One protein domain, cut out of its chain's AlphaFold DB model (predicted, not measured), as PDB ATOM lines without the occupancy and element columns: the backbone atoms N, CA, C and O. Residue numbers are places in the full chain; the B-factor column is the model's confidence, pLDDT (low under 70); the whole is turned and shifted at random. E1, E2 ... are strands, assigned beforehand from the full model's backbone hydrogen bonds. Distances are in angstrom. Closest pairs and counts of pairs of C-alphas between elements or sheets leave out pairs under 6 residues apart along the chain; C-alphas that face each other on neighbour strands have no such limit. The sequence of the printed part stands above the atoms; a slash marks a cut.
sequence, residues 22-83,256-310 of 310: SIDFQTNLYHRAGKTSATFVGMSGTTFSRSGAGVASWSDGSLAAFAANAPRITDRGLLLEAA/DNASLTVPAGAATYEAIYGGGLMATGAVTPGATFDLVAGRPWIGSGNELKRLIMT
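What this domain is: This is residues 22 to 83 and 256 to 310 of the 310 residues of an uncharacterized protein of viral metagenome (UniProt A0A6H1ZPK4). Two antiparallel sheets lie face to face as an uneven sandwich, a broad one of six strands, E3 E2 E1 E13 E10 E11, and a smaller one of three, E4 E9 E12, which covers part of one face of it. At one end of the sandwich the hairpin E7 and E8 packs on E13, and the hairpin E5 and E6 sits farther out beyond it. The printed part has 117 residues with thirteen named strands, E1 to E13 along the chain, and no named helix; the class is all strand, though 54 of the 117 residues, under half, are in named elements. It is compact, with a radius of gyration of the C-alphas of 13.4 A and spans of 39 by 26 by 26 A.

How they stand to each other: E1, residues 22 to 24, E2, residues 29 to 32, and E3, residues 35 to 37, form a meander, each strand the antiparallel neighbour of the one before; N 22 and O 31 are 2.9 A apart and N 37 and O 30 2.8 A, within hydrogen-bond range. E4, residues 46 to 49, is antiparallel to E9, residues 257 to 261, with N 47 and O 259 at 2.9 A. E5, residues 54 to 57, and E6, residues 63 to 66, are a hairpin, with N 54 and O 66 at 2.9 A. E7, residues 72 to 74, and E8, residues 77 to 79, are another, with N 77 and O 74 at 2.9 A. The closest C-alphas of E5 and E7 are those of Ala 56 and Arg 72, 6.2 A. E10, residues 268 to 273, and E11, residues 277 to 282, form a hairpin, with N 271 and O 279 at 2.8 A. E12, residues 288 to 290, is antiparallel to E9, with N 289 and O 260 at 2.7 A. E13, residues 304 to 309, is the antiparallel neighbour of E1, with N 307 and O 23 at 2.8 A, and of E10, with N 308 and O 270 at 2.8 A. The closest C-alphas of E8 and E13 are those of Gly 77 and Lys 305, 4.3 A. E9 and E13 are apart.

Where its parts are: E1 begins at C-alpha 22 (-34.328, 0.905, -45.069). E9 is 13.7 A long, E10 16.8 A, E11 17.7 A and E13 14.3 A, ending at C-alpha 309 (-32.905, -5.543, -45.916).

The domain as a whole: The C-alphas farthest apart are those of Ser 62 and Gly 265, 39.6 A. Residues 84 to 255 are not printed; C-alphas 83 and 256 are 7.3 A apart across the cut. The link E12 to E13, 13 residues, is long. The mean pLDDT of the printed part is 94.9, and residue 300 is under 70.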
ATOM      1  N   SER A  22     -34.372   0.069 -43.870       97.44
ATOM      2  CA  SER A  22     -34.328   0.905 -45.069       97.44
ATOM      3  C   SER A  22     -33.455   2.126 -44.803       97.44
ATOM      4  O   SER A  22     -33.747   2.927 -43.919       97.44
ATOM      5  N   ILE A  23     -32.363   2.241 -45.548       98.19
ATOM      6  CA  ILE A  23     -31.433   3.365 -45.512       98.19
ATOM      7  C   ILE A  23     -31.431   4.009 -46.889       98.19
ATOM      8  O   ILE A  23     -31.150   3.326 -47.871       98.19
ATOM      9  N   ASP A  24     -31.661   5.312 -46.950       97.81
ATOM     10  CA  ASP A  24     -31.439   6.141 -48.129       97.81
ATOM     11  C   ASP A  24     -30.556   7.330 -47.733       97.81
ATOM     12  O   ASP A  24     -30.959   8.233 -46.997       97.81
ATOM     13  N   PHE A  25     -29.309   7.292 -48.195       97.69
ATOM     14  CA  PHE A  25     -28.305   8.305 -47.901       97.69
ATOM     15  C   PHE A  25     -28.548   9.608 -48.662       97.69
ATOM     16  O   PHE A  25     -28.126  10.653 -48.181       97.69
ATOM     17  N   GLN A  26     -29.235   9.573 -49.809       95.31
ATOM     18  CA  GLN A  26     -29.488  10.776 -50.606       95.31
ATOM     19  C   GLN A  26     -30.605  11.626 -49.994       95.31
ATOM     20  O   GLN A  26     -30.563  12.852 -50.064       95.31
ATOM     21  N   THR A  27     -31.593  10.979 -49.370       96.00
ATOM     22  CA  THR A  27     -32.730  11.647 -48.713       96.00
ATOM     23  C   THR A  27     -32.599  11.737 -47.189       96.00
ATOM     24  O   THR A  27     -33.504  12.243 -46.528       96.00
ATOM     25  N   ASN A  28     -31.469  11.294 -46.622       96.62
ATOM     26  CA  ASN A  28     -31.220  11.208 -45.175       96.62
ATOM     27  C   ASN A  28     -32.298  10.414 -44.412       96.62
ATOM     28  O   ASN A  28     -32.685  10.769 -43.296       96.62
ATOM     29  N   LEU A  29     -32.787   9.329 -45.011       97.44
ATOM     30  CA  LEU A  29     -33.821   8.483 -44.432       97.44
ATOM     31  C   LEU A  29     -33.197   7.224 -43.819       97.44
ATOM     32  O   LEU A  29     -32.667   6.370 -44.528       97.44
ATOM     33  N   TYR A  30     -33.280   7.081 -42.495       97.62
ATOM     34  CA  TYR A  30     -32.678   5.961 -41.765       97.62
ATOM     35  C   TYR A  30     -33.735   5.230 -40.936       97.62
ATOM     36  O   TYR A  30     -34.014   5.611 -39.798       97.62
ATOM     37  N   HIS A  31     -34.329   4.177 -41.493       96.94
ATOM     38  CA  HIS A  31     -35.338   3.360 -40.825       96.94
ATOM     39  C   HIS A  31     -34.803   1.994 -40.410       96.94
ATOM     40  O   HIS A  31     -34.257   1.245 -41.219       96.94
ATOM     41  N   ARG A  32     -35.061   1.623 -39.155       96.25
ATOM     42  CA  ARG A  32     -34.763   0.294 -38.614       96.25
ATOM     43  C   ARG A  32     -35.853  -0.149 -37.654       96.25
ATOM     44  O   ARG A  32     -36.148   0.560 -36.694       96.25
ATOM     45  N   ALA A  33     -36.421  -1.332 -37.889       92.38
ATOM     46  CA  ALA A  33     -37.436  -1.946 -37.028       92.38
ATOM     47  C   ALA A  33     -38.569  -0.972 -36.622       92.38
ATOM     48  O   ALA A  33     -38.943  -0.878 -35.452       92.38
ATOM     49  N   GLY A  34     -39.073  -0.194 -37.587       90.75
ATOM     50  CA  GLY A  34     -40.150   0.783 -37.378       90.75
ATOM     51  C   GLY A  34     -39.741   2.100 -36.701       90.75
ATOM     52  O   GLY A  34     -40.608   2.931 -36.448       90.75
ATOM     53  N   LYS A  35     -38.453   2.321 -36.413       93.94
ATOM     54  CA  LYS A  35     -37.931   3.588 -35.876       93.94
ATOM     55  C   LYS A  35     -37.163   4.356 -36.944       93.94
ATOM     56  O   LYS A  35     -36.430   3.747 -37.720       93.94
ATOM     57  N   THR A  36     -37.296   5.679 -36.939       96.19
ATOM     58  CA  THR A  36     -36.505   6.595 -37.774       96.19
ATOM     59  C   THR A  36     -35.378   7.200 -36.945       96.19
ATOM     60  O   THR A  36     -35.613   7.655 -35.827       96.19
ATOM     61  N   SER A  37     -34.165   7.226 -37.489       97.62
ATOM     62  CA  SER A  37     -33.030   7.976 -36.949       97.62
ATOM     63  C   SER A  37     -32.792   9.236 -37.779       97.62
ATOM     64  O   SER A  37     -33.023   9.237 -38.984       97.62
ATOM     65  N   ALA A  38     -32.296  10.301 -37.144       96.75
ATOM     66  CA  ALA A  38     -31.901  11.531 -37.834       96.75
ATOM     67  C   ALA A  38     -30.546  11.407 -38.558       96.75
ATOM     68  O   ALA A  38     -30.238  12.200 -39.439       96.75
ATOM     69  N   THR A  39     -29.714  10.436 -38.169       97.12
ATOM     70  CA  THR A  39     -28.388  10.210 -38.764       97.12
ATOM     71  C   THR A  39     -28.099   8.721 -38.905       97.12
ATOM     72  O   THR A  39     -28.643   7.903 -38.154       97.12
ATOM     73  N   PHE A  40     -27.190   8.370 -39.819       97.56
ATOM     74  CA  PHE A  40     -26.721   6.994 -39.980       97.56
ATOM     75  C   PHE A  40     -26.163   6.431 -38.665       97.56
ATOM     76  O   PHE A  40     -26.682   5.437 -38.173       97.56
ATOM     77  N   VAL A  41     -25.189   7.111 -38.049       96.75
ATOM     78  CA  VAL A  41     -24.538   6.659 -36.800       96.75
ATOM     79  C   VAL A  41     -25.437   6.734 -35.560       96.75
ATOM     80  O   VAL A  41     -25.151   6.090 -34.557       96.75
ATOM     81  N   GLY A  42     -26.532   7.498 -35.609       96.25
ATOM     82  CA  GLY A  42     -27.549   7.516 -34.554       96.25
ATOM     83  C   GLY A  42     -28.479   6.299 -34.586       96.25
ATOM     84  O   GLY A  42     -29.210   6.049 -33.627       96.25
ATOM     85  N   MET A  43     -28.461   5.522 -35.673       96.81
ATOM     86  CA  MET A  43     -29.259   4.311 -35.790       96.81
ATOM     87  C   MET A  43     -28.620   3.176 -34.988       96.81
ATOM     88  O   MET A  43     -27.427   2.893 -35.127       96.81
ATOM     89  N   SER A  44     -29.425   2.485 -34.171       96.69
ATOM     90  CA  SER A  44     -28.935   1.378 -33.346       96.69
ATOM     91  C   SER A  44     -28.234   0.330 -34.205       96.69
ATOM     92  O   SER A  44     -28.669   0.040 -35.319       96.69
ATOM     93  N   GLY A  45     -27.136  -0.224 -33.690       96.56
ATOM     94  CA  GLY A  45     -26.353  -1.255 -34.365       96.56
ATOM     95  C   GLY A  45     -25.582  -0.782 -35.596       96.56
ATOM     96  O   GLY A  45     -25.130  -1.641 -36.334       96.56
ATOM     97  N   THR A  46     -25.444   0.519 -35.858       98.12
ATOM     98  CA  THR A  46     -24.508   1.033 -36.873       98.12
ATOM     99  C   THR A  46     -23.202   1.495 -36.239       98.12
ATOM    100  O   THR A  46     -23.169   1.889 -35.074       98.12
ATOM    101  N   THR A  47     -22.118   1.453 -37.009       98.31
ATOM    102  CA  THR A  47     -20.831   2.033 -36.618       98.31
ATOM    103  C   THR A  47     -20.169   2.713 -37.811       98.31
ATOM    104  O   THR A  47     -20.358   2.308 -38.962       98.31
ATOM    105  N   PHE A  48     -19.387   3.753 -37.526       98.56
ATOM    106  CA  PHE A  48     -18.521   4.407 -38.497       98.56
ATOM    107  C   PHE A  48     -17.219   4.844 -37.824       98.56
ATOM    108  O   PHE A  48     -17.249   5.411 -36.732       98.56
ATOM    109  N   SER A  49     -16.081   4.627 -38.480       98.50
ATOM    110  CA  SER A  49     -14.800   5.191 -38.064       98.50
ATOM    111  C   SER A  49     -13.942   5.578 -39.266       98.50
ATOM    112  O   SER A  49     -13.957   4.927 -40.310       98.50
ATOM    113  N   ARG A  50     -13.191   6.670 -39.105       98.25
ATOM    114  CA  ARG A  50     -12.160   7.126 -40.043       98.25
ATOM    115  C   ARG A  50     -11.191   8.029 -39.291       98.25
ATOM    116  O   ARG A  50     -11.620   9.013 -38.685       98.25
ATOM    117  N   SER A  51      -9.892   7.756 -39.391       97.75
ATOM    118  CA  SER A  51      -8.871   8.696 -38.927       97.75
ATOM    119  C   SER A  51      -8.692   9.854 -39.916       97.75
ATOM    120  O   SER A  51      -8.614   9.657 -41.129       97.75
ATOM    121  N   GLY A  52      -8.608  11.077 -39.390       96.38
ATOM    122  CA  GLY A  52      -8.430  12.287 -40.193       96.38
ATOM    123  C   GLY A  52      -9.707  12.796 -40.871       96.38
ATOM    124  O   GLY A  52     -10.743  12.126 -40.935       96.38
ATOM    125  N   ALA A  53      -9.628  14.033 -41.361       97.06
ATOM    126  CA  ALA A  53     -10.699  14.648 -42.131       97.06
ATOM    127  C   ALA A  53     -10.852  13.970 -43.503       97.06
ATOM    128  O   ALA A  53      -9.913  13.376 -44.032       97.06
ATOM    129  N   GLY A  54     -12.043  14.064 -44.085       96.62
ATOM    130  CA  GLY A  54     -12.308  13.623 -45.451       96.62
ATOM    131  C   GLY A  54     -13.049  14.691 -46.243       96.62
ATOM    132  O   GLY A  54     -13.680  15.570 -45.661       96.62
ATOM    133  N   VAL A  55     -12.990  14.606 -47.567       96.25
ATOM    134  CA  VAL A  55     -13.770  15.455 -48.474       96.25
ATOM    135  C   VAL A  55     -14.732  14.571 -49.263       96.25
ATOM    136  O   VAL A  55     -14.419  13.412 -49.543       96.25
ATOM    137  N   ALA A  56     -15.903  15.094 -49.608       94.62
ATOM    138  CA  ALA A  56     -16.792  14.490 -50.596       94.62
ATOM    139  C   ALA A  56     -17.424  15.576 -51.470       94.62
ATOM    140  O   ALA A  56     -17.527  16.731 -51.053       94.62
ATOM    141  N   SER A  57     -17.820  15.204 -52.687       91.31
ATOM    142  CA  SER A  57     -18.538  16.095 -53.596       91.31
ATOM    143  C   SER A  57     -20.046  15.962 -53.424       91.31
ATOM    144  O   SER A  57     -20.553  14.857 -53.208       91.31
ATOM    145  N   TRP A  58     -20.753  17.064 -53.606       90.56
ATOM    146  CA  TRP A  58     -22.188  17.093 -53.870       90.56
ATOM    147  C   TRP A  58     -22.468  16.826 -55.357       90.56
ATOM    148  O   TRP A  58     -21.537  16.714 -56.161       90.56
ATOM    149  N   SER A  59     -23.736  16.684 -55.743       87.94
ATOM    150  CA  SER A  59     -24.142  16.477 -57.140       87.94
ATOM    151  C   SER A  59     -24.039  17.748 -57.983       87.94
ATOM    152  O   SER A  59     -23.708  17.660 -59.163       87.94
ATOM    153  N   ASP A  60     -24.201  18.923 -57.360       84.38
ATOM    154  CA  ASP A  60     -23.805  20.223 -57.931       84.38
ATOM    155  C   ASP A  60     -22.279  20.384 -58.018       84.38
ATOM    156  O   ASP A  60     -21.763  21.342 -58.604       84.38
ATOM    157  N   GLY A  61     -21.580  19.422 -57.404       80.94
ATOM    158  CA  GLY A  61     -20.155  19.249 -57.423       80.94
ATOM    159  C   GLY A  61     -19.361  19.972 -56.370       80.94
ATOM    160  O   GLY A  61     -18.162  19.715 -56.251       80.94
ATOM    161  N   SER A  62     -19.995  20.862 -55.610       86.75
ATOM    162  CA  SER A  62     -19.344  21.556 -54.511       86.75
ATOM    163  C   SER A  62     -18.678  20.545 -53.568       86.75
ATOM    164  O   SER A  62     -19.068  19.379 -53.478       86.75
ATOM    165  N   LEU A  63     -17.602  20.960 -52.902       91.25
ATOM    166  CA  LEU A  63     -16.852  20.091 -51.995       91.25
ATOM    167  C   LEU A  63     -17.241  20.391 -50.549       91.25
ATOM    168  O   LEU A  63     -17.187  21.544 -50.120       91.25
ATOM    169  N   ALA A  64     -17.566  19.347 -49.789       93.94
ATOM    170  CA  ALA A  64     -17.760  19.416 -48.345       93.94
ATOM    171  C   ALA A  64     -16.616  18.727 -47.602       93.94
ATOM    172  O   ALA A  64     -16.180  17.635 -47.972       93.94
ATOM    173  N   ALA A  65     -16.164  19.363 -46.521       95.81
ATOM    174  CA  ALA A  65     -15.249  18.768 -45.559       95.81
ATOM    175  C   ALA A  65     -16.034  18.043 -44.460       95.81
ATOM    176  O   ALA A  65     -17.039  18.540 -43.955       95.81
ATOM    177  N   PHE A  66     -15.528  16.885 -44.055       97.75
ATOM    178  CA  PHE A  66     -16.075  16.050 -42.998       97.75
ATOM    179  C   PHE A  66     -14.991  15.812 -41.955       97.75
ATOM    180  O   PHE A  66     -13.861  15.446 -42.292       97.75
ATOM    181  N   ALA A  67     -15.335  15.994 -40.682       97.88
ATOM    182  CA  ALA A  67     -14.424  15.734 -39.576       97.88
ATOM    183  C   ALA A  67     -14.004  14.249 -39.506       97.88
ATOM    184  O   ALA A  67     -14.567  13.374 -40.178       97.88
ATOM    185  N   ALA A  68     -13.008  13.953 -38.670       97.56
ATOM    186  CA  ALA A  68     -12.687  12.572 -38.317       97.56
ATOM    187  C   ALA A  68     -13.914  11.876 -37.708       97.56
ATOM    188  O   ALA A  68     -14.710  12.505 -37.014       97.56
ATOM    189  N   ASN A  69     -14.073  10.579 -37.990       97.62
ATOM    190  CA  ASN A  69     -15.221   9.761 -37.571       97.62
ATOM    191  C   ASN A  69     -16.612  10.262 -38.020       97.62
ATOM    192  O   ASN A  69     -17.621   9.735 -37.558       97.62
ATOM    193  N   ALA A  70     -16.693  11.225 -38.943       98.06
ATOM    194  CA  ALA A  70     -17.955  11.641 -39.551       98.06
ATOM    195  C   ALA A  70     -18.178  10.920 -40.899       98.06
ATOM    196  O   ALA A  70     -17.316  11.020 -41.787       98.06
ATOM    197  N   PRO A  71     -19.314  10.222 -41.101       98.00
ATOM    198  CA  PRO A  71     -19.670   9.654 -42.399       98.00
ATOM    199  C   PRO A  71     -19.715  10.726 -43.490       98.00
ATOM    200  O   PRO A  71     -20.228  11.820 -43.267       98.00
ATOM    201  N   ARG A  72     -19.200  10.405 -44.681       97.56
ATOM    202  CA  ARG A  72     -19.215  11.304 -45.845       97.56
ATOM    203  C   ARG A  72     -20.488  11.103 -46.646       97.56
ATOM    204  O   ARG A  72     -20.485  10.410 -47.659       97.56
ATOM    205  N   ILE A  73     -21.574  11.646 -46.115       97.69
ATOM    206  CA  ILE A  73     -22.905  11.562 -46.713       97.69
ATOM    207  C   ILE A  73     -23.183  12.882 -47.428       97.69
ATOM    208  O   ILE A  73     -23.158  13.941 -46.800       97.69
ATOM    209  N   THR A  74     -23.426  12.808 -48.732       96.12
ATOM    210  CA  THR A  74     -23.897  13.923 -49.565       96.12
ATOM    211  C   THR A  74     -25.172  13.510 -50.299       96.12
ATOM    212  O   THR A  74     -25.638  12.376 -50.180       96.12
ATOM    213  N   ASP A  75     -25.727  14.400 -51.116       94.31
ATOM    214  CA  ASP A  75     -26.827  14.089 -52.042       94.31
ATOM    215  C   ASP A  75     -26.477  12.999 -53.081       94.31
ATOM    216  O   ASP A  75     -27.363  12.469 -53.754       94.31
ATOM    217  N   ARG A  76     -25.201  12.610 -53.197       93.69
ATOM    218  CA  ARG A  76     -24.738  11.474 -54.011       93.69
ATOM    219  C   ARG A  76     -24.815  10.132 -53.282       93.69
ATOM    220  O   ARG A  76     -24.789   9.098 -53.945       93.69
ATOM    221  N   GLY A  77     -24.931  10.141 -51.957       96.50
ATOM    222  CA  GLY A  77     -24.936   8.958 -51.099       96.50
ATOM    223  C   GLY A  77     -23.790   8.954 -50.082       96.50
ATOM    224  O   GLY A  77     -23.190   9.986 -49.784       96.50
ATOM    225  N   LEU A  78     -23.491   7.776 -49.533       97.69
ATOM    226  CA  LEU A  78     -22.366   7.539 -48.631       97.69
ATOM    227  C   LEU A  78     -21.098   7.200 -49.430       97.69
ATOM    228  O   LEU A  78     -21.028   6.159 -50.087       97.69
ATOM    229  N   LEU A  79     -20.075   8.050 -49.320       97.19
ATOM    230  CA  LEU A  79     -18.745   7.800 -49.874       97.19
ATOM    231  C   LEU A  79     -17.893   6.970 -48.900       97.19
ATOM    232  O   LEU A  79     -17.634   7.396 -47.770       97.19
ATOM    233  N   LEU A  80     -17.418   5.817 -49.380       97.19
ATOM    234  CA  LEU A  80     -16.516   4.906 -48.674       97.19
ATOM    235  C   LEU A  80     -15.261   4.653 -49.512       97.19
ATOM    236  O   LEU A  80     -15.342   4.305 -50.689       97.19
ATOM    237  N   GLU A  81     -14.090   4.822 -48.908       96.31
ATOM    238  CA  GLU A  81     -12.802   4.701 -49.582       96.31
ATOM    239  C   GLU A  81     -11.734   4.113 -48.650       96.31
ATOM    240  O   GLU A  81     -11.701   4.399 -47.448       96.31
ATOM    241  N   ALA A  82     -10.794   3.364 -49.230       95.94
ATOM    242  CA  ALA A  82      -9.616   2.840 -48.537       95.94
ATOM    243  C   ALA A  82      -8.725   3.957 -47.969       95.94
ATOM    244  O   ALA A  82      -8.878   5.123 -48.328       95.94
ATOM    245  N   ALA A  83      -7.780   3.617 -47.090       97.00
ATOM    246  CA  ALA A  83      -6.806   4.585 -46.593       97.00
ATOM    247  C   ALA A  83      -5.916   5.081 -47.737       97.00
ATOM    248  O   ALA A  83      -5.521   4.293 -48.597       97.00
ATOM    249  N   ASP A 256     -12.311   4.459 -44.520       98.19
ATOM    250  CA  ASP A 256     -13.632   4.417 -43.909       98.19
ATOM    251  C   ASP A 256     -13.912   2.983 -43.481       98.19
ATOM    252  O   ASP A 256     -13.753   2.058 -44.273       98.19
ATOM    253  N   ASN A 257     -14.356   2.809 -42.243       97.88
ATOM    254  CA  ASN A 257     -14.919   1.560 -41.760       97.88
ATOM    255  C   ASN A 257     -16.365   1.843 -41.387       97.88
ATOM    256  O   ASN A 257     -16.626   2.660 -40.505       97.88
ATOM    257  N   ALA A 258     -17.304   1.197 -42.067       98.19
ATOM    258  CA  ALA A 258     -18.724   1.388 -41.838       98.19
ATOM    259  C   ALA A 258     -19.402   0.024 -41.792       98.19
ATOM    260  O   ALA A 258     -19.195  -0.811 -42.667       98.19
ATOM    261  N   SER A 259     -20.210  -0.215 -40.767       98.00
ATOM    262  CA  SER A 259     -20.926  -1.481 -40.640       98.00
ATOM    263  C   SER A 259     -22.260  -1.301 -39.941       98.00
ATOM    264  O   SER A 259     -22.522  -0.273 -39.309       98.00
ATOM    265  N   LEU A 260     -23.109  -2.318 -40.055       98.06
ATOM    266  CA  LEU A 260     -24.329  -2.412 -39.273       98.06
ATOM    267  C   LEU A 260     -24.627  -3.847 -38.845       98.06
ATOM    268  O   LEU A 260     -24.290  -4.792 -39.544       98.06
ATOM    269  N   THR A 261     -25.301  -4.027 -37.717       98.38
ATOM    270  CA  THR A 261     -25.867  -5.317 -37.323       98.38
ATOM    271  C   THR A 261     -27.120  -5.589 -38.147       98.38
ATOM    272  O   THR A 261     -28.052  -4.780 -38.102       98.38
ATOM    273  N   VAL A 262     -27.179  -6.721 -38.846       98.06
ATOM    274  CA  VAL A 262     -28.345  -7.163 -39.624       98.06
ATOM    275  C   VAL A 262     -29.562  -7.283 -38.693       98.06
ATOM    276  O   VAL A 262     -29.467  -7.956 -37.660       98.06
ATOM    277  N   PRO A 263     -30.700  -6.624 -38.982       97.25
ATOM    278  CA  PRO A 263     -31.876  -6.709 -38.119       97.25
ATOM    279  C   PRO A 263     -32.469  -8.116 -38.036       97.25
ATOM    280  O   PRO A 263     -32.287  -8.949 -38.921       97.25
ATOM    281  N   ALA A 264     -33.244  -8.360 -36.980       95.88
ATOM    282  CA  ALA A 264     -34.074  -9.555 -36.898       95.88
ATOM    283  C   ALA A 264     -35.052  -9.618 -38.083       95.88
ATOM    284  O   ALA A 264     -35.596  -8.593 -38.494       95.88
ATOM    285  N   GLY A 265     -35.269 -10.822 -38.612       94.12
ATOM    286  CA  GLY A 265     -36.179 -11.071 -39.731       94.12
ATOM    287  C   GLY A 265     -35.586 -10.838 -41.121       94.12
ATOM    288  O   GLY A 265     -36.141 -11.371 -42.068       94.12
ATOM    289  N   ALA A 266     -34.457 -10.133 -41.244       96.94
ATOM    290  CA  ALA A 266     -33.808  -9.915 -42.535       96.94
ATOM    291  C   ALA A 266     -33.058 -11.165 -43.021       96.94
ATOM    292  O   ALA A 266     -32.175 -11.669 -42.328       96.94
ATOM    293  N   ALA A 267     -33.360 -11.626 -44.229       97.38
ATOM    294  CA  ALA A 267     -32.704 -12.753 -44.889       97.38
ATOM    295  C   ALA A 267     -31.916 -12.328 -46.135       97.38
ATOM    296  O   ALA A 267     -30.971 -13.015 -46.535       97.38
ATOM    297  N   THR A 268     -32.266 -11.194 -46.742       97.56
ATOM    298  CA  THR A 268     -31.577 -10.659 -47.922       97.56
ATOM    299  C   THR A 268     -31.296  -9.165 -47.798       97.56
ATOM    300  O   THR A 268     -31.813  -8.474 -46.916       97.56
ATOM    301  N   TYR A 269     -30.440  -8.657 -48.683       97.62
ATOM    302  CA  TYR A 269     -30.232  -7.228 -48.873       97.62
ATOM    303  C   TYR A 269     -30.325  -6.834 -50.348       97.62
ATOM    304  O   TYR A 269     -29.999  -7.623 -51.237       97.62
ATOM    305  N   GLU A 270     -30.707  -5.582 -50.573       97.38
ATOM    306  CA  GLU A 270     -30.605  -4.854 -51.835       97.38
ATOM    307  C   GLU A 270     -29.858  -3.544 -51.573       97.38
ATOM    308  O   GLU A 270     -30.223  -2.783 -50.675       97.38
ATOM    309  N   ALA A 271     -28.824  -3.264 -52.360       97.19
ATOM    310  CA  ALA A 271     -28.079  -2.017 -52.319       97.19
ATOM    311  C   ALA A 271     -28.101  -1.328 -53.687       97.19
ATOM    312  O   ALA A 271     -27.826  -1.972 -54.699       97.19
ATOM    313  N   ILE A 272     -28.369  -0.019 -53.706       96.69
ATOM    314  CA  ILE A 272     -28.231   0.840 -54.891       96.69
ATOM    315  C   ILE A 272     -27.003   1.724 -54.724       96.69
ATOM    316  O   ILE A 272     -26.839   2.351 -53.678       96.69
ATOM    317  N   TYR A 273     -26.171   1.823 -55.758       95.56
ATOM    318  CA  TYR A 273     -24.942   2.615 -55.733       95.56
ATOM    319  C   TYR A 273     -24.607   3.257 -57.085       95.56
ATOM    320  O   TYR A 273     -25.188   2.913 -58.120       95.56
ATOM    321  N   GLY A 274     -23.680   4.222 -57.080       90.94
ATOM    322  CA  GLY A 274     -23.166   4.873 -58.292       90.94
ATOM    323  C   GLY A 274     -24.280   5.385 -59.212       90.94
ATOM    324  O   GLY A 274     -25.223   6.027 -58.761       90.94
ATOM    325  N   GLY A 275     -24.237   5.062 -60.505       88.00
ATOM    326  CA  GLY A 275     -25.255   5.448 -61.499       88.00
ATOM    327  C   GLY A 275     -26.633   4.768 -61.373       88.00
ATOM    328  O   GLY A 275     -27.415   4.858 -62.311       88.00
ATOM    329  N   GLY A 276     -26.937   4.091 -60.258       89.62
ATOM    330  CA  GLY A 276     -28.152   3.280 -60.089       89.62
ATOM    331  C   GLY A 276     -27.909   1.773 -60.224       89.62
ATOM    332  O   GLY A 276     -28.837   1.019 -60.497       89.62
ATOM    333  N   LEU A 277     -26.661   1.335 -60.054       91.25
ATOM    334  CA  LEU A 277     -26.290  -0.075 -60.054       91.25
ATOM    335  C   LEU A 277     -26.864  -0.769 -58.818       91.25
ATOM    336  O   LEU A 277     -26.983  -0.150 -57.762       91.25
ATOM    337  N   MET A 278     -27.192  -2.053 -58.956       94.56
ATOM    338  CA  MET A 278     -27.827  -2.841 -57.904       94.56
ATOM    339  C   MET A 278     -26.949  -4.026 -57.500       94.56
ATOM    340  O   MET A 278     -26.429  -4.742 -58.354       94.56
ATOM    341  N   ALA A 279     -26.817  -4.249 -56.196       94.56
ATOM    342  CA  ALA A 279     -26.193  -5.433 -55.617       94.56
ATOM    343  C   ALA A 279     -27.160  -6.099 -54.636       94.56
ATOM    344  O   ALA A 279     -27.833  -5.415 -53.867       94.56
ATOM    345  N   THR A 280     -27.217  -7.428 -54.649       96.50
ATOM    346  CA  THR A 280     -28.077  -8.207 -53.756       96.50
ATOM    347  C   THR A 280     -27.313  -9.371 -53.140       96.50
ATOM    348  O   THR A 280     -26.226  -9.745 -53.587       96.50
ATOM    349  N   GLY A 281     -27.868  -9.952 -52.083       96.62
ATOM    350  CA  GLY A 281     -27.339 -11.183 -51.511       96.62
ATOM    351  C   GLY A 281     -28.052 -11.592 -50.233       96.62
ATOM    352  O   GLY A 281     -28.946 -10.896 -49.755       96.62
ATOM    353  N   ALA A 282     -27.645 -12.732 -49.687       97.38
ATOM    354  CA  ALA A 282     -28.136 -13.214 -48.405       97.38
ATOM    355  C   ALA A 282     -27.477 -12.464 -47.237       97.38
ATOM    356  O   ALA A 282     -26.330 -12.017 -47.329       97.38
ATOM    357  N   VAL A 283     -28.198 -12.367 -46.125       97.81
ATOM    358  CA  VAL A 283     -27.691 -11.900 -44.832       97.81
ATOM    359  C   VAL A 283     -28.156 -12.833 -43.720       97.81
ATOM    360  O   VAL A 283     -29.114 -13.586 -43.871       97.81
ATOM    361  N   THR A 284     -27.470 -12.782 -42.583       97.94
ATOM    362  CA  THR A 284     -27.843 -13.540 -41.386       97.94
ATOM    363  C   THR A 284     -28.253 -12.562 -40.288       97.94
ATOM    364  O   THR A 284     -27.433 -11.714 -39.927       97.94
ATOM    365  N   PRO A 285     -29.478 -12.651 -39.734       98.06
ATOM    366  CA  PRO A 285     -29.904 -11.825 -38.609       98.06
ATOM    367  C   PRO A 285     -28.889 -11.808 -37.465       98.06
ATOM    368  O   PRO A 285     -28.366 -12.849 -37.071       98.06
ATOM    369  N   GLY A 286     -28.612 -10.624 -36.920       97.38
ATOM    370  CA  GLY A 286     -27.653 -10.436 -35.829       97.38
ATOM    371  C   GLY A 286     -26.179 -10.420 -36.251       97.38
ATOM    372  O   GLY A 286     -25.344  -9.994 -35.456       97.38
ATOM    373  N   ALA A 287     -25.842 -10.814 -37.483       98.00
ATOM    374  CA  ALA A 287     -24.475 -10.714 -37.987       98.00
ATOM    375  C   ALA A 287     -24.082  -9.258 -38.284       98.00
ATOM    376  O   ALA A 287     -24.933  -8.387 -38.483       98.00
ATOM    377  N   THR A 288     -22.779  -8.996 -38.364       97.88
ATOM    378  CA  THR A 288     -22.256  -7.718 -38.855       97.88
ATOM    379  C   THR A 288     -22.271  -7.706 -40.379       97.88
ATOM    380  O   THR A 288     -21.635  -8.532 -41.028       97.88
ATOM    381  N   PHE A 289     -22.967  -6.734 -40.953       97.56
ATOM    382  CA  PHE A 289     -22.898  -6.384 -42.361       97.56
ATOM    383  C   PHE A 289     -21.854  -5.283 -42.552       97.56
ATOM    384  O   PHE A 289     -22.089  -4.122 -42.211       97.56
ATOM    385  N   ASP A 290     -20.692  -5.659 -43.080       97.19
ATOM    386  CA  ASP A 290     -19.642  -4.716 -43.460       97.19
ATOM    387  C   ASP A 290     -20.024  -3.999 -44.765       97.19
ATOM    388  O   ASP A 290     -20.378  -4.648 -45.757       97.19
ATOM    389  N   LEU A 291     -19.980  -2.666 -44.756       96.75
ATOM    390  CA  LEU A 291     -20.235  -1.817 -45.919       96.75
ATOM    391  C   LEU A 291     -18.970  -1.562 -46.745       96.75
ATOM    392  O   LEU A 291     -19.064  -0.885 -47.762       96.75
ATOM    393  N   VAL A 292     -17.811  -2.079 -46.336       94.38
ATOM    394  CA  VAL A 292     -16.509  -1.765 -46.932       94.38
ATOM    395  C   VAL A 292     -15.900  -2.977 -47.628       94.38
ATOM    396  O   VAL A 292     -15.716  -2.953 -48.846       94.38
ATOM    397  N   ALA A 293     -15.601  -4.055 -46.899       90.81
ATOM    398  CA  ALA A 293     -14.879  -5.186 -47.477       90.81
ATOM    399  C   ALA A 293     -15.687  -5.903 -48.573       90.81
ATOM    400  O   ALA A 293     -16.833  -6.310 -48.374       90.81
ATOM    401  N   GLY A 294     -15.063  -6.081 -49.744       85.12
ATOM    402  CA  GLY A 294     -15.632  -6.836 -50.866       85.12
ATOM    403  C   GLY A 294     -16.867  -6.198 -51.509       85.12
ATOM    404  O   GLY A 294     -17.630  -6.896 -52.175       85.12
ATOM    405  N   ARG A 295     -17.105  -4.896 -51.294       90.75
ATOM    406  CA  ARG A 295     -18.297  -4.215 -51.806       90.75
ATOM    407  C   ARG A 295     -18.044  -3.496 -53.132       90.75
ATOM    408  O   ARG A 295     -16.989  -2.893 -53.307       90.75
ATOM    409  N   PRO A 296     -19.020  -3.507 -54.060       86.88
ATOM    410  CA  PRO A 296     -18.864  -2.862 -55.364       86.88
ATOM    411  C   PRO A 296     -19.008  -1.331 -55.317       86.88
ATOM    412  O   PRO A 296     -18.682  -0.659 -56.291       86.88
ATOM    413  N   TRP A 297     -19.480  -0.770 -54.200       92.06
ATOM    414  CA  TRP A 297     -19.715   0.668 -54.006       92.06
ATOM    415  C   TRP A 297     -18.536   1.416 -53.355       92.06
ATOM    416  O   TRP A 297     -18.710   2.472 -52.750       92.06
ATOM    417  N   ILE A 298     -17.327   0.856 -53.423       89.06
ATOM    418  CA  ILE A 298     -16.120   1.482 -52.867       89.06
ATOM    419  C   ILE A 298     -15.426   2.330 -53.930       89.06
ATOM    420  O   ILE A 298     -15.240   1.894 -55.067       89.06
ATOM    421  N   GLY A 299     -15.002   3.530 -53.533       76.88
ATOM    422  CA  GLY A 299     -14.278   4.473 -54.382       76.88
ATOM    423  C   GLY A 299     -15.122   5.648 -54.879       76.88
ATOM    424  O   GLY A 299     -16.340   5.713 -54.712       76.88
ATOM    425  N   SER A 300     -14.440   6.609 -55.500       68.69
ATOM    426  CA  SER A 300     -15.057   7.841 -55.996       68.69
ATOM    427  C   SER A 300     -16.008   7.557 -57.169       68.69
ATOM    428  O   SER A 300     -15.610   6.933 -58.151       68.69
ATOM    429  N   GLY A 301     -17.254   8.041 -57.085       75.94
ATOM    430  CA  GLY A 301     -18.271   7.875 -58.134       75.94
ATOM    431  C   GLY A 301     -19.170   6.642 -58.002       75.94
ATOM    432  O   GLY A 301     -20.123   6.511 -58.768       75.94
ATOM    433  N   ASN A 302     -18.901   5.772 -57.026       85.62
ATOM    434  CA  ASN A 302     -19.713   4.594 -56.729       85.62
ATOM    435  C   ASN A 302     -20.393   4.700 -55.360       85.62
ATOM    436  O   ASN A 302     -20.586   3.684 -54.706       85.62
ATOM    437  N   GLU A 303     -20.764   5.909 -54.922       93.81
ATOM    438  CA  GLU A 303     -21.340   6.139 -53.593       93.81
ATOM    439  C   GLU A 303     -22.553   5.225 -53.322       93.81
ATOM    440  O   GLU A 303     -23.392   5.004 -54.204       93.81
ATOM    441  N   LEU A 304     -22.654   4.693 -52.098       96.56
ATOM    442  CA  LEU A 304     -23.794   3.879 -51.672       96.56
ATOM    443  C   LEU A 304     -24.998   4.795 -51.454       96.56
ATOM    444  O   LEU A 304     -24.998   5.638 -50.558       96.56
ATOM    445  N   LYS A 305     -26.039   4.624 -52.264       96.88
ATOM    446  CA  LYS A 305     -27.235   5.470 -52.250       96.88
ATOM    447  C   LYS A 305     -28.289   4.930 -51.305       96.88
ATOM    448  O   LYS A 305     -28.777   5.655 -50.446       96.88
ATOM    449  N   ARG A 306     -28.616   3.646 -51.450       97.44
ATOM    450  CA  ARG A 306     -29.704   2.998 -50.716       97.44
ATOM    451  C   ARG A 306     -29.305   1.600 -50.272       97.44
ATOM    452  O   ARG A 306     -28.611   0.911 -51.013       97.44
ATOM    453  N   LEU A 307     -29.773   1.176 -49.103       97.88
ATOM    454  CA  LEU A 307     -29.649  -0.187 -48.593       97.88
ATOM    455  C   LEU A 307     -30.962  -0.609 -47.930       97.88
ATOM    456  O   LEU A 307     -31.400   0.005 -46.958       97.88
ATOM    457  N   ILE A 308     -31.570  -1.671 -48.442       97.69
ATOM    458  CA  ILE A 308     -32.786  -2.281 -47.904       97.69
ATOM    459  C   ILE A 308     -32.440  -3.703 -47.473       97.69
ATOM    460  O   ILE A 308     -31.702  -4.399 -48.170       97.69
ATOM    461  N   MET A 309     -32.958  -4.138 -46.326       97.81
ATOM    462  CA  MET A 309     -32.905  -5.543 -45.916       97.81
ATOM    463  C   MET A 309     -34.313  -6.046 -45.645       97.81
ATOM    464  O   MET A 309     -35.075  -5.364 -44.953       97.81
ATOM    465  N   THR A 310     -34.626  -7.221 -46.189       94.94
ATOM    466  CA  THR A 310     -35.942  -7.876 -46.125       94.94
ATOM    467  C   THR A 310     -35.843  -9.257 -45.530       94.94
ATOM    468  O   THR A 310     -34.842  -9.952 -45.828       94.94
TER     469      THR A 310